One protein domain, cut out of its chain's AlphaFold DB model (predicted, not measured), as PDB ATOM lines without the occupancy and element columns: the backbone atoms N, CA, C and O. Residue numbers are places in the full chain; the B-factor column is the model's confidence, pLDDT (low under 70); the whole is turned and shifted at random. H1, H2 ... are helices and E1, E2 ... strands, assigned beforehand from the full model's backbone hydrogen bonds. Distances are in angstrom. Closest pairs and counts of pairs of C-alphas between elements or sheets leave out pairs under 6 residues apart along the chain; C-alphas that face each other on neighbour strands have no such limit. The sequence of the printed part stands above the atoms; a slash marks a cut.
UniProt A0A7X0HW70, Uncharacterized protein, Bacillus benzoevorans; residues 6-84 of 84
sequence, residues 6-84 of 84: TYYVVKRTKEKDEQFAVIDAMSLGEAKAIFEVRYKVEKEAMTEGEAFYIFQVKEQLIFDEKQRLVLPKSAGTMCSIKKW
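AT A GLANCE: This is residues 6 to 84 of the 84 residues of an uncharacterized protein of Bacillus benzoevorans (UniProt A0A7X0HW70). A strongly twisted four-stranded sheet has H1 packed over one face, making two layers, while the loop of residues 56 to 77 swings out on the other side. The printed part has 79 residues, with E1, E2, H1, H2, E3 and E4 along the chain; the antiparallel sheet runs E2, E1, E3, E4, and the class is mixed. It is compact, radius of gyration of the C-alphas 12.0 A, spanning 32 by 28 by 17 A.

HOW THE PARTS SIT: E1, residues 6 to 12, forms a hairpin with E2, residues 17 to 25; N 9 and O 21 are 2.8 A apart. H1, residues 28 to 38, is on the sheet, its closest C-alphas to E2 being Ala 31 and Ala 25, 5.3 A. H2, residues 40 to 44, only grazes the sheet. E3, residues 51 to 55, is antiparallel to E1, with N 10 and O 53 at 2.8 A. E3 forms a hairpin with E4, residues 78 to 82; N 52 and O 81 are 2.8 A apart. E2, H1, H2 and E3 form a split strand-helix-strand unit, two same-way strands with E1 between them, its crossover right-handed. In H1 and H2 every O i to N i+4 pair is within hydrogen-bond range.

IN THESE COORDINATES: E1, 19.4 A, begins at C-alpha 6 (150.113, 141.300, 111.525). E2, 22.6 A, bends by 51 degrees at residue 20. H1 is 15.1 A long. E4 ends at C-alpha 82 (156.763, 154.664, 126.830).

THE WHOLE: The printed part has no cut. The link E3 to E4 is long. No printed residue is under 70.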
ATOM      1  N   THR A   6     149.105 141.684 110.541       93.38
ATOM      2  CA  THR A   6     150.113 141.300 111.525       93.38
ATOM      3  C   THR A   6     150.893 142.528 111.988       93.38
ATOM      4  O   THR A   6     151.511 143.234 111.186       93.38
ATOM      5  N   TYR A   7     150.874 142.777 113.293       95.44
ATOM      6  CA  TYR A   7     151.612 143.840 113.964       95.44
ATOM      7  C   TYR A   7     152.752 143.252 114.784       95.44
ATOM      8  O   TYR A   7     152.557 142.360 115.609       95.44
ATOM      9  N   TYR A   8     153.948 143.793 114.591       95.94
ATOM     10  CA  TYR A   8     155.121 143.443 115.372       95.94
ATOM     11  C   TYR A   8     155.213 144.350 116.585       95.94
ATOM     12  O   TYR A   8     154.996 145.560 116.492       95.94
ATOM     13  N   VAL A   9     155.563 143.751 117.717       96.75
ATOM     14  CA  VAL A   9     155.844 144.454 118.958       96.75
ATOM     15  C   VAL A   9     157.331 144.339 119.241       96.75
ATOM     16  O   VAL A   9     157.853 143.236 119.396       96.75
ATOM     17  N   VAL A  10     158.008 145.476 119.334       96.75
ATOM     18  CA  VAL A  10     159.430 145.562 119.667       96.75
ATOM     19  C   VAL A  10     159.580 146.227 121.023       96.75
ATOM     20  O   VAL A  10     159.100 147.344 121.221       96.75
ATOM     21  N   LYS A  11     160.251 145.552 121.956       96.88
ATOM     22  CA  LYS A  11     160.669 146.139 123.227       96.88
ATOM     23  C   LYS A  11     162.008 146.832 123.022       96.88
ATOM     24  O   LYS A  11     162.954 146.235 122.519       96.88
ATOM     25  N   ARG A  12     162.091 148.090 123.430       96.00
ATOM     26  CA  ARG A  12     163.324 148.863 123.516       96.00
ATOM     27  C   ARG A  12     163.729 149.001 124.968       96.00
ATOM     28  O   ARG A  12     162.972 149.539 125.776       96.00
ATOM     29  N   THR A  13     164.950 148.575 125.251       94.38
ATOM     30  CA  THR A  13     165.646 148.823 126.508       94.38
ATOM     31  C   THR A  13     166.740 149.871 126.307       94.38
ATOM     32  O   THR A  13     167.017 150.318 125.184       94.38
ATOM     33  N   LYS A  14     167.413 150.258 127.396       90.25
ATOM     34  CA  LYS A  14     168.596 151.132 127.320       90.25
ATOM     35  C   LYS A  14     169.719 150.533 126.479       90.25
ATOM     36  O   LYS A  14     170.464 151.289 125.870       90.25
ATOM     37  N   GLU A  15     169.801 149.213 126.376       92.94
ATOM     38  CA  GLU A  15     170.920 148.521 125.731       92.94
ATOM     39  C   GLU A  15     170.592 148.085 124.305       92.94
ATOM     40  O   GLU A  15     171.402 148.296 123.406       92.94
ATOM     41  N   LYS A  16     169.387 147.552 124.078       94.25
ATOM     42  CA  LYS A  16     169.017 146.882 122.828       94.25
ATOM     43  C   LYS A  16     167.538 147.038 122.495       94.25
ATOM     44  O   LYS A  16     166.732 147.426 123.341       94.25
ATOM     45  N   ASP A  17     167.191 146.681 121.268       96.69
ATOM     46  CA  ASP A  17     165.823 146.427 120.848       96.69
ATOM     47  C   ASP A  17     165.640 144.919 120.624       96.69
ATOM     48  O   ASP A  17     166.551 144.217 120.184       96.69
ATOM     49  N   GLU A  18     164.457 144.401 120.930       95.06
ATOM     50  CA  GLU A  18     164.126 142.995 120.718       95.06
ATOM     51  C   GLU A  18     162.691 142.839 120.226       95.06
ATOM     52  O   GLU A  18     161.775 143.520 120.695       95.06
ATOM     53  N   GLN A  19     162.483 141.931 119.270       95.44
ATOM     54  CA  GLN A  19     161.133 141.506 118.923       95.44
ATOM     55  C   GLN A  19     160.537 140.797 120.139       95.44
ATOM     56  O   GLN A  19     161.012 139.743 120.553       95.44
ATOM     57  N   PHE A  20     159.496 141.395 120.698       96.50
ATOM     58  CA  PHE A  20     158.847 140.935 121.914       96.50
ATOM     59  C   PHE A  20     157.652 140.034 121.603       96.50
ATOM     60  O   PHE A  20     157.522 138.951 122.163       96.50
ATOM     61  N   ALA A  21     156.782 140.466 120.687       96.62
ATOM     62  CA  ALA A  21     155.575 139.730 120.335       96.62
ATOM     63  C   ALA A  21     155.113 140.039 118.909       96.62
ATOM     64  O   ALA A  21     155.576 140.983 118.268       96.62
ATOM     65  N   VAL A  22     154.154 139.245 118.440       96.06
ATOM     66  CA  VAL A  22     153.408 139.472 117.203       96.06
ATOM     67  C   VAL A  22     151.916 139.416 117.537       96.06
ATOM     68  O   VAL A  22     151.488 138.566 118.321       96.06
ATOM     69  N   ILE A  23     151.138 140.357 117.006       96.00
ATOM     70  CA  ILE A  23     149.702 140.504 117.258       96.00
ATOM     71  C   ILE A  23     148.981 140.627 115.921       96.00
ATOM     72  O   ILE A  23     149.229 141.571 115.178       96.00
ATOM     73  N   ASP A  24     148.048 139.721 115.650       95.25
ATOM     74  CA  ASP A  24     147.117 139.881 114.536       95.25
ATOM     75  C   ASP A  24     145.909 140.715 114.983       95.25
ATOM     76  O   ASP A  24     145.294 140.436 116.014       95.25
ATOM     77  N   ALA A  25     145.591 141.767 114.229       95.06
ATOM     78  CA  ALA A  25     144.494 142.691 114.517       95.06
ATOM     79  C   ALA A  25     143.971 143.346 113.230       95.06
ATOM     80  O   ALA A  25     144.662 143.393 112.215       95.06
ATOM     81  N   MET A  26     142.764 143.907 113.253       94.12
ATOM     82  CA  MET A  26     142.208 144.648 112.114       94.12
ATOM     83  C   MET A  26     142.788 146.062 111.992       94.12
ATOM     84  O   MET A  26     142.685 146.684 110.936       94.12
ATOM     85  N   SER A  27     143.367 146.605 113.066       94.75
ATOM     86  CA  SER A  27     143.952 147.948 113.078       94.75
ATOM     87  C   SER A  27     145.056 148.101 114.124       94.75
ATOM     88  O   SER A  27     145.137 147.338 115.085       94.75
ATOM     89  N   LEU A  28     145.860 149.163 113.993       95.38
ATOM     90  CA  LEU A  28     146.898 149.505 114.971       95.38
ATOM     91  C   LEU A  28     146.305 149.812 116.357       95.38
ATOM     92  O   LEU A  28     146.917 149.500 117.377       95.38
ATOM     93  N   GLY A  29     145.112 150.416 116.402       96.38
ATOM     94  CA  GLY A  29     144.410 150.705 117.655       96.38
ATOM     95  C   GLY A  29     143.965 149.432 118.371       96.38
ATOM     96  O   GLY A  29     144.146 149.309 119.579       96.38
ATOM     97  N   GLU A  30     143.458 148.457 117.618       96.31
ATOM     98  CA  GLU A  30     143.107 147.143 118.157       96.31
ATOM     99  C   GLU A  30     144.353 146.366 118.599       96.31
ATOM    100  O   GLU A  30     144.371 145.841 119.708       96.31
ATOM    101  N   ALA A  31     145.432 146.375 117.807       96.75
ATOM    102  CA  ALA A  31     146.702 145.761 118.196       96.75
ATOM    103  C   ALA A  31     147.236 146.344 119.514       96.75
ATOM    104  O   ALA A  31     147.683 145.602 120.390       96.75
ATOM    105  N   LYS A  32     147.135 147.670 119.691       97.12
ATOM    106  CA  LYS A  32     147.477 148.344 120.947       97.12
ATOM    107  C   LYS A  32     146.581 147.878 122.097       97.12
ATOM    108  O   LYS A  32     147.103 147.554 123.157       97.12
ATOM    109  N   ALA A  33     145.263 147.830 121.907       97.06
ATOM    110  CA  ALA A  33     144.334 147.392 122.952       97.06
ATOM    111  C   ALA A  33     144.600 145.937 123.378       97.06
ATOM    112  O   ALA A  33     144.664 145.642 124.571       97.06
ATOM    113  N   ILE A  34     144.845 145.043 122.413       97.19
ATOM    114  CA  ILE A  34     145.243 143.655 122.677       97.19
ATOM    115  C   ILE A  34     146.559 143.620 123.455       97.19
ATOM    116  O   ILE A  34     146.654 142.892 124.443       97.19
ATOM    117  N   PHE A  35     147.558 144.411 123.050       97.56
ATOM    118  CA  PHE A  35     148.837 144.488 123.754       97.56
ATOM    119  C   PHE A  35     148.655 144.919 125.215       97.56
ATOM    120  O   PHE A  35     149.186 144.272 126.113       97.56
ATOM    121  N   GLU A  36     147.877 145.974 125.464       96.06
ATOM    122  CA  GLU A  36     147.668 146.520 126.809       96.06
ATOM    123  C   GLU A  36     146.960 145.553 127.760       96.06
ATOM    124  O   GLU A  36     147.199 145.615 128.965       96.06
ATOM    125  N   VAL A  37     146.118 144.660 127.236       97.00
ATOM    126  CA  VAL A  37     145.446 143.625 128.031       97.00
ATOM    127  C   VAL A  37     146.337 142.396 128.201       97.00
ATOM    128  O   VAL A  37     146.520 141.924 129.322       97.00
ATOM    129  N   ARG A  38     146.899 141.869 127.107       97.44
ATOM    130  CA  ARG A  38     147.642 140.599 127.108       97.44
ATOM    131  C   ARG A  38     149.009 140.715 127.780       97.44
ATOM    132  O   ARG A  38     149.414 139.770 128.442       97.44
ATOM    133  N   TYR A  39     149.679 141.853 127.624       96.62
ATOM    134  CA  TYR A  39     151.031 142.097 128.137       96.62
ATOM    135  C   TYR A  39     151.047 143.218 129.178       96.62
ATOM    136  O   TYR A  39     151.965 144.039 129.250       96.62
ATOM    137  N   LYS A  40     149.971 143.293 129.974       95.31
ATOM    138  CA  LYS A  40     149.818 144.293 131.032       95.31
ATOM    139  C   LYS A  40     150.987 144.241 132.016       95.31
ATOM    140  O   LYS A  40     151.524 145.288 132.361       95.31
ATOM    141  N   VAL A  41     151.393 143.039 132.426       96.12
ATOM    142  CA  VAL A  41     152.473 142.833 133.401       96.12
ATOM    143  C   VAL A  41     153.801 143.358 132.857       96.12
ATOM    144  O   VAL A  41     154.500 144.089 133.549       96.12
ATOM    145  N   GLU A  42     154.133 143.063 131.602       95.44
ATOM    146  CA  GLU A  42     155.376 143.505 130.969       95.44
ATOM    147  C   GLU A  42     155.386 145.011 130.705       95.44
ATOM    148  O   GLU A  42     156.425 145.653 130.855       95.44
ATOM    149  N   LYS A  43     154.228 145.592 130.365       93.25
ATOM    150  CA  LYS A  43     154.046 147.048 130.281       93.25
ATOM    151  C   LYS A  43     154.226 147.716 131.648       93.25
ATOM    152  O   LYS A  43     154.844 148.773 131.735       93.25
ATOM    153  N   GLU A  44     153.680 147.137 132.712       93.88
ATOM    154  CA  GLU A  44     153.786 147.681 134.072       93.88
ATOM    155  C   GLU A  44     155.194 147.519 134.658       93.88
ATOM    156  O   GLU A  44     155.640 148.390 135.404       93.88
ATOM    157  N   ALA A  45     155.917 146.471 134.259       94.44
ATOM    158  CA  ALA A  45     157.299 146.202 134.651       94.44
ATOM    159  C   ALA A  45     158.349 147.040 133.893       94.44
ATOM    160  O   ALA A  45     159.544 146.870 134.132       94.44
ATOM    161  N   MET A  46     157.936 147.931 132.982       93.88
ATOM    162  CA  MET A  46     158.859 148.813 132.265       93.88
ATOM    163  C   MET A  46     159.628 149.725 133.222       93.88
ATOM    164  O   MET A  46     159.046 150.390 134.083       93.88
ATOM    165  N   THR A  47     160.933 149.823 132.995       93.88
ATOM    166  CA  THR A  47     161.799 150.805 133.652       93.88
ATOM    167  C   THR A  47     161.835 152.123 132.877       93.88
ATOM    168  O   THR A  47     161.493 152.189 131.696       93.88
ATOM    169  N   GLU A  48     162.224 153.202 133.556       92.62
ATOM    170  CA  GLU A  48     162.330 154.529 132.947       92.62
ATOM    171  C   GLU A  48     163.272 154.519 131.730       92.62
ATOM    172  O   GLU A  48     164.418 154.050 131.794       92.62
ATOM    173  N   GLY A  49     162.773 155.046 130.610       90.44
ATOM    174  CA  GLY A  49     163.470 155.057 129.325       90.44
ATOM    175  C   GLY A  49     163.221 153.823 128.451       90.44
ATOM    176  O   GLY A  49     163.677 153.803 127.307       90.44
ATOM    177  N   GLU A  50     162.482 152.819 128.932       95.06
ATOM    178  CA  GLU A  50     162.018 151.713 128.093       95.06
ATOM    179  C   GLU A  50     160.778 152.092 127.276       95.06
ATOM    180  O   GLU A  50     159.981 152.973 127.631       95.06
ATOM    181  N   ALA A  51     160.600 151.397 126.154       96.31
ATOM    182  CA  ALA A  51     159.447 151.573 125.283       96.31
ATOM    183  C   ALA A  51     159.023 150.257 124.626       96.31
ATOM    184  O   ALA A  51     159.854 149.407 124.328       96.31
ATOM    185  N   PHE A  52     157.737 150.135 124.317       97.56
ATOM    186  CA  PHE A  52     157.237 149.184 123.331       97.56
ATOM    187  C   PHE A  52     156.810 149.931 122.073       97.56
ATOM    188  O   PHE A  52     156.112 150.946 122.151       97.56
ATOM    189  N   TYR A  53     157.201 149.412 120.916       96.31
ATOM    190  CA  TYR A  53     156.797 149.897 119.603       96.31
ATOM    191  C   TYR A  53     155.918 148.859 118.927       96.31
ATOM    192  O   TYR A  53     156.303 147.698 118.845       96.31
ATOM    193  N   ILE A  54     154.759 149.284 118.436       96.44
ATOM    194  CA  ILE A  54     153.799 148.436 117.729       96.44
ATOM    195  C   ILE A  54     153.631 149.005 116.327       96.44
ATOM    196  O   ILE A  54     153.253 150.169 116.178       96.44
ATOM    197  N   PHE A  55     153.923 148.214 115.302       95.00
ATOM    198  CA  PHE A  55     153.838 148.656 113.911       95.00
ATOM    199  C   PHE A  55     153.644 147.477 112.961       95.00
ATOM    200  O   PHE A  55     153.915 146.324 113.295       95.00
ATOM    201  N   GLN A  56     153.169 147.785 111.760       93.62
ATOM    202  CA  GLN A  56     153.104 146.830 110.663       93.62
ATOM    203  C   GLN A  56     154.324 147.004 109.759       93.62
ATOM    204  O   GLN A  56     154.719 148.130 109.442       93.62
ATOM    205  N   VAL A  57     154.868 145.887 109.290       90.12
ATOM    206  CA  VAL A  57     155.889 145.843 108.244       90.12
ATOM    207  C   VAL A  57     155.604 144.653 107.322       90.12
ATOM    208  O   VAL A  57     155.046 143.649 107.759       90.12
ATOM    209  N   LYS A  58     155.944 144.774 106.035       83.56
ATOM    210  CA  LYS A  58     155.864 143.671 105.056       83.56
ATOM    211  C   LYS A  58     157.143 142.830 104.981       83.56
ATOM    212  O   LYS A  58     157.143 141.766 104.375       83.56
ATOM    213  N   GLU A  59     158.227 143.341 105.547       85.12
ATOM    214  CA  GLU A  59     159.581 142.802 105.461       85.12
ATOM    215  C   GLU A  59     160.001 142.230 106.817       85.12
ATOM    216  O   GLU A  59     159.418 142.564 107.850       85.12
ATOM    217  N   GLN A  60     161.023 141.373 106.828       85.88
ATOM    218  CA  GLN A  60     161.604 140.896 108.081       85.88
ATOM    219  C   GLN A  60     162.227 142.058 108.866       85.88
ATOM    220  O   GLN A  60     162.778 142.992 108.283       85.88
ATOM    221  N   LEU A  61     162.153 141.988 110.197       90.81
ATOM    222  CA  LEU A  61     162.813 142.960 111.063       90.81
ATOM    223  C   LEU A  61     164.329 142.775 110.992       90.81
ATOM    224  O   LEU A  61     164.835 141.668 111.168       90.81
ATOM    225  N   ILE A  62     165.040 143.877 110.767       93.25
ATOM    226  CA  ILE A  62     166.501 143.914 110.724       93.25
ATOM    227  C   ILE A  62     166.990 144.738 111.911       93.25
ATOM    228  O   ILE A  62     166.447 145.806 112.207       93.25
ATOM    229  N   PHE A  63     168.024 144.239 112.579       93.81
ATOM    230  CA  PHE A  63     168.682 144.908 113.693       93.81
ATOM    231  C   PHE A  63     170.121 145.250 113.299       93.81
ATOM    232  O   PHE A  63     170.759 144.486 112.574       93.81
ATOM    233  N   ASP A  64     170.604 146.411 113.734       94.19
ATOM    234  CA  ASP A  64     171.986 146.836 113.513       94.19
ATOM    235  C   ASP A  64     172.966 146.152 114.485       94.19
ATOM    236  O   ASP A  64     172.581 145.353 115.337       94.19
ATOM    237  N   GLU A  65     174.252 146.493 114.384       94.00
ATOM    238  CA  GLU A  65     175.319 145.945 115.236       94.00
ATOM    239  C   GLU A  65     175.138 146.247 116.736       94.00
ATOM    240  O   GLU A  65     175.721 145.570 117.581       94.00
ATOM    241  N   LYS A  66     174.328 147.254 117.090       94.25
ATOM    242  CA  LYS A  66     173.967 147.598 118.475       94.25
ATOM    243  C   LYS A  66     172.635 146.977 118.886       94.25
ATOM    244  O   LYS A  66     172.047 147.381 119.891       94.25
ATOM    245  N   GLN A  67     172.144 146.024 118.099       95.06
ATOM    246  CA  GLN A  67     170.852 145.388 118.272       95.06
ATOM    247  C   GLN A  67     169.693 146.399 118.276       95.06
ATOM    248  O   GLN A  67     168.693 146.198 118.961       95.06
ATOM    249  N   ARG A  68     169.811 147.517 117.553       95.19
ATOM    250  CA  ARG A  68     168.720 148.483 117.382       95.19
ATOM    251  C   ARG A  68     167.936 148.162 116.138       95.19
ATOM    252  O   ARG A  68     168.502 147.832 115.101       95.19
ATOM    253  N   LEU A  69     166.619 148.280 116.246       93.31
ATOM    254  CA  LEU A  69     165.743 148.069 115.113       93.31
ATOM    255  C   LEU A  69     166.062 149.109 114.034       93.31
ATOM    256  O   LEU A  69     165.886 150.314 114.242       93.31
ATOM    257  N   VAL A  70     166.462 148.629 112.861       92.88
ATOM    258  CA  VAL A  70     166.559 149.445 111.656       92.88
ATOM    259  C   VAL A  70     165.151 149.555 111.093       92.88
ATOM    260  O   VAL A  70     164.651 148.615 110.479       92.88
ATOM    261  N   LEU A  71     164.486 150.685 111.359       85.31
ATOM    262  CA  LEU A  71     163.102 150.898 110.931       85.31
ATOM    263  C   LEU A  71     162.988 150.746 109.404       85.31
ATOM    264  O   LEU A  71     163.583 151.541 108.665       85.31
ATOM    265  N   PRO A  72     162.226 149.752 108.915       82.38
ATOM    266  CA  PRO A  72     162.078 149.531 107.485       82.38
ATOM    267  C   PRO A  72     161.356 150.709 106.835       82.38
ATOM    268  O   PRO A  72     160.429 151.274 107.411       82.38
ATOM    269  N   LYS A  73     161.711 151.051 105.592       82.56
ATOM    270  CA  LYS A  73     161.003 152.105 104.833       82.56
ATOM    271  C   LYS A  73     159.534 151.755 104.581       82.56
ATOM    272  O   LYS A  73     158.716 152.639 104.354       82.56
ATOM    273  N   SER A  74     159.229 150.460 104.601       83.00
ATOM    274  CA  SER A  74     157.890 149.898 104.477       83.00
ATOM    275  C   SER A  74     157.085 149.952 105.781       83.00
ATOM    276  O   SER A  74     155.901 149.608 105.763       83.00
ATOM    277  N   ALA A  75     157.698 150.361 106.902       79.25
ATOM    278  CA  ALA A  75     156.999 150.503 108.169       79.25
ATOM    279  C   ALA A  75     155.903 151.562 108.031       79.25
ATOM    280  O   ALA A  75     156.154 152.709 107.656       79.25
ATOM    281  N   GLY A  76     154.670 151.143 108.307       79.69
ATOM    282  CA  GLY A  76     153.522 152.037 108.319       79.69
ATOM    283  C   GLY A  76     153.483 152.896 109.581       79.69
ATOM    284  O   GLY A  76     154.490 153.158 110.241       79.69
ATOM    285  N   THR A  77     152.277 153.308 109.963       88.75
ATOM    286  CA  THR A  77     152.053 153.999 111.234       88.75
ATOM    287  C   THR A  77     152.525 153.142 112.411       88.75
ATOM    288  O   THR A  77     152.224 151.949 112.488       88.75
ATOM    289  N   MET A  78     153.228 153.775 113.350       92.62
ATOM    290  CA  MET A  78     153.745 153.147 114.562       92.62
ATOM    291  C   MET A  78     153.082 153.748 115.800       92.62
ATOM    292  O   MET A  78     152.927 154.963 115.918       92.62
ATOM    293  N   CYS A  79     152.737 152.892 116.755       94.06
ATOM    294  CA  CYS A  79     152.353 153.283 118.103       94.06
ATOM    295  C   CYS A  79     153.528 153.040 119.054       94.06
ATOM    296  O   CYS A  79     154.202 152.018 118.952       94.06
ATOM    297  N   SER A  80     153.764 153.959 119.991       94.00
ATOM    298  CA  SER A  80     154.744 153.763 121.061       94.00
ATOM    299  C   SER A  80     154.086 153.857 122.428       94.00
ATOM    300  O   SER A  80     153.372 154.825 122.701       94.00
ATOM    301  N   ILE A  81     154.394 152.908 123.302       94.25
ATOM    302  CA  ILE A  81     154.054 152.924 124.724       94.25
ATOM    303  C   ILE A  81     155.369 153.135 125.469       94.25
ATOM    304  O   ILE A  81     156.272 152.314 125.349       94.25
ATOM    305  N   LYS A  82     155.510 154.258 126.177       92.75
ATOM    306  CA  LYS A  82     156.763 154.664 126.830       92.75
ATOM    307  C   LYS A  82     156.571 154.778 128.334       92.75
ATOM    308  O   LYS A  82     155.502 155.208 128.774       92.75
ATOM    309  N   LYS A  83     157.618 154.457 129.090       87.50
ATOM    310  CA  LYS A  83     157.718 154.793 130.508       87.50
ATOM    311  C   LYS A  83     158.662 155.988 130.655       87.50
ATOM    312  O   LYS A  83     159.852 155.871 130.355       87.50
ATOM    313  N   TRP A  84     158.077 157.125 131.020       74.69
ATOM    314  CA  TRP A  84     158.793 158.339 131.415       74.69
ATOM    315  C   TRP A  84     159.142 158.294 132.893       74.69
ATOM    316  O   TRP A  84     158.453 157.540 133.627       74.69
TER     317      TRP A  84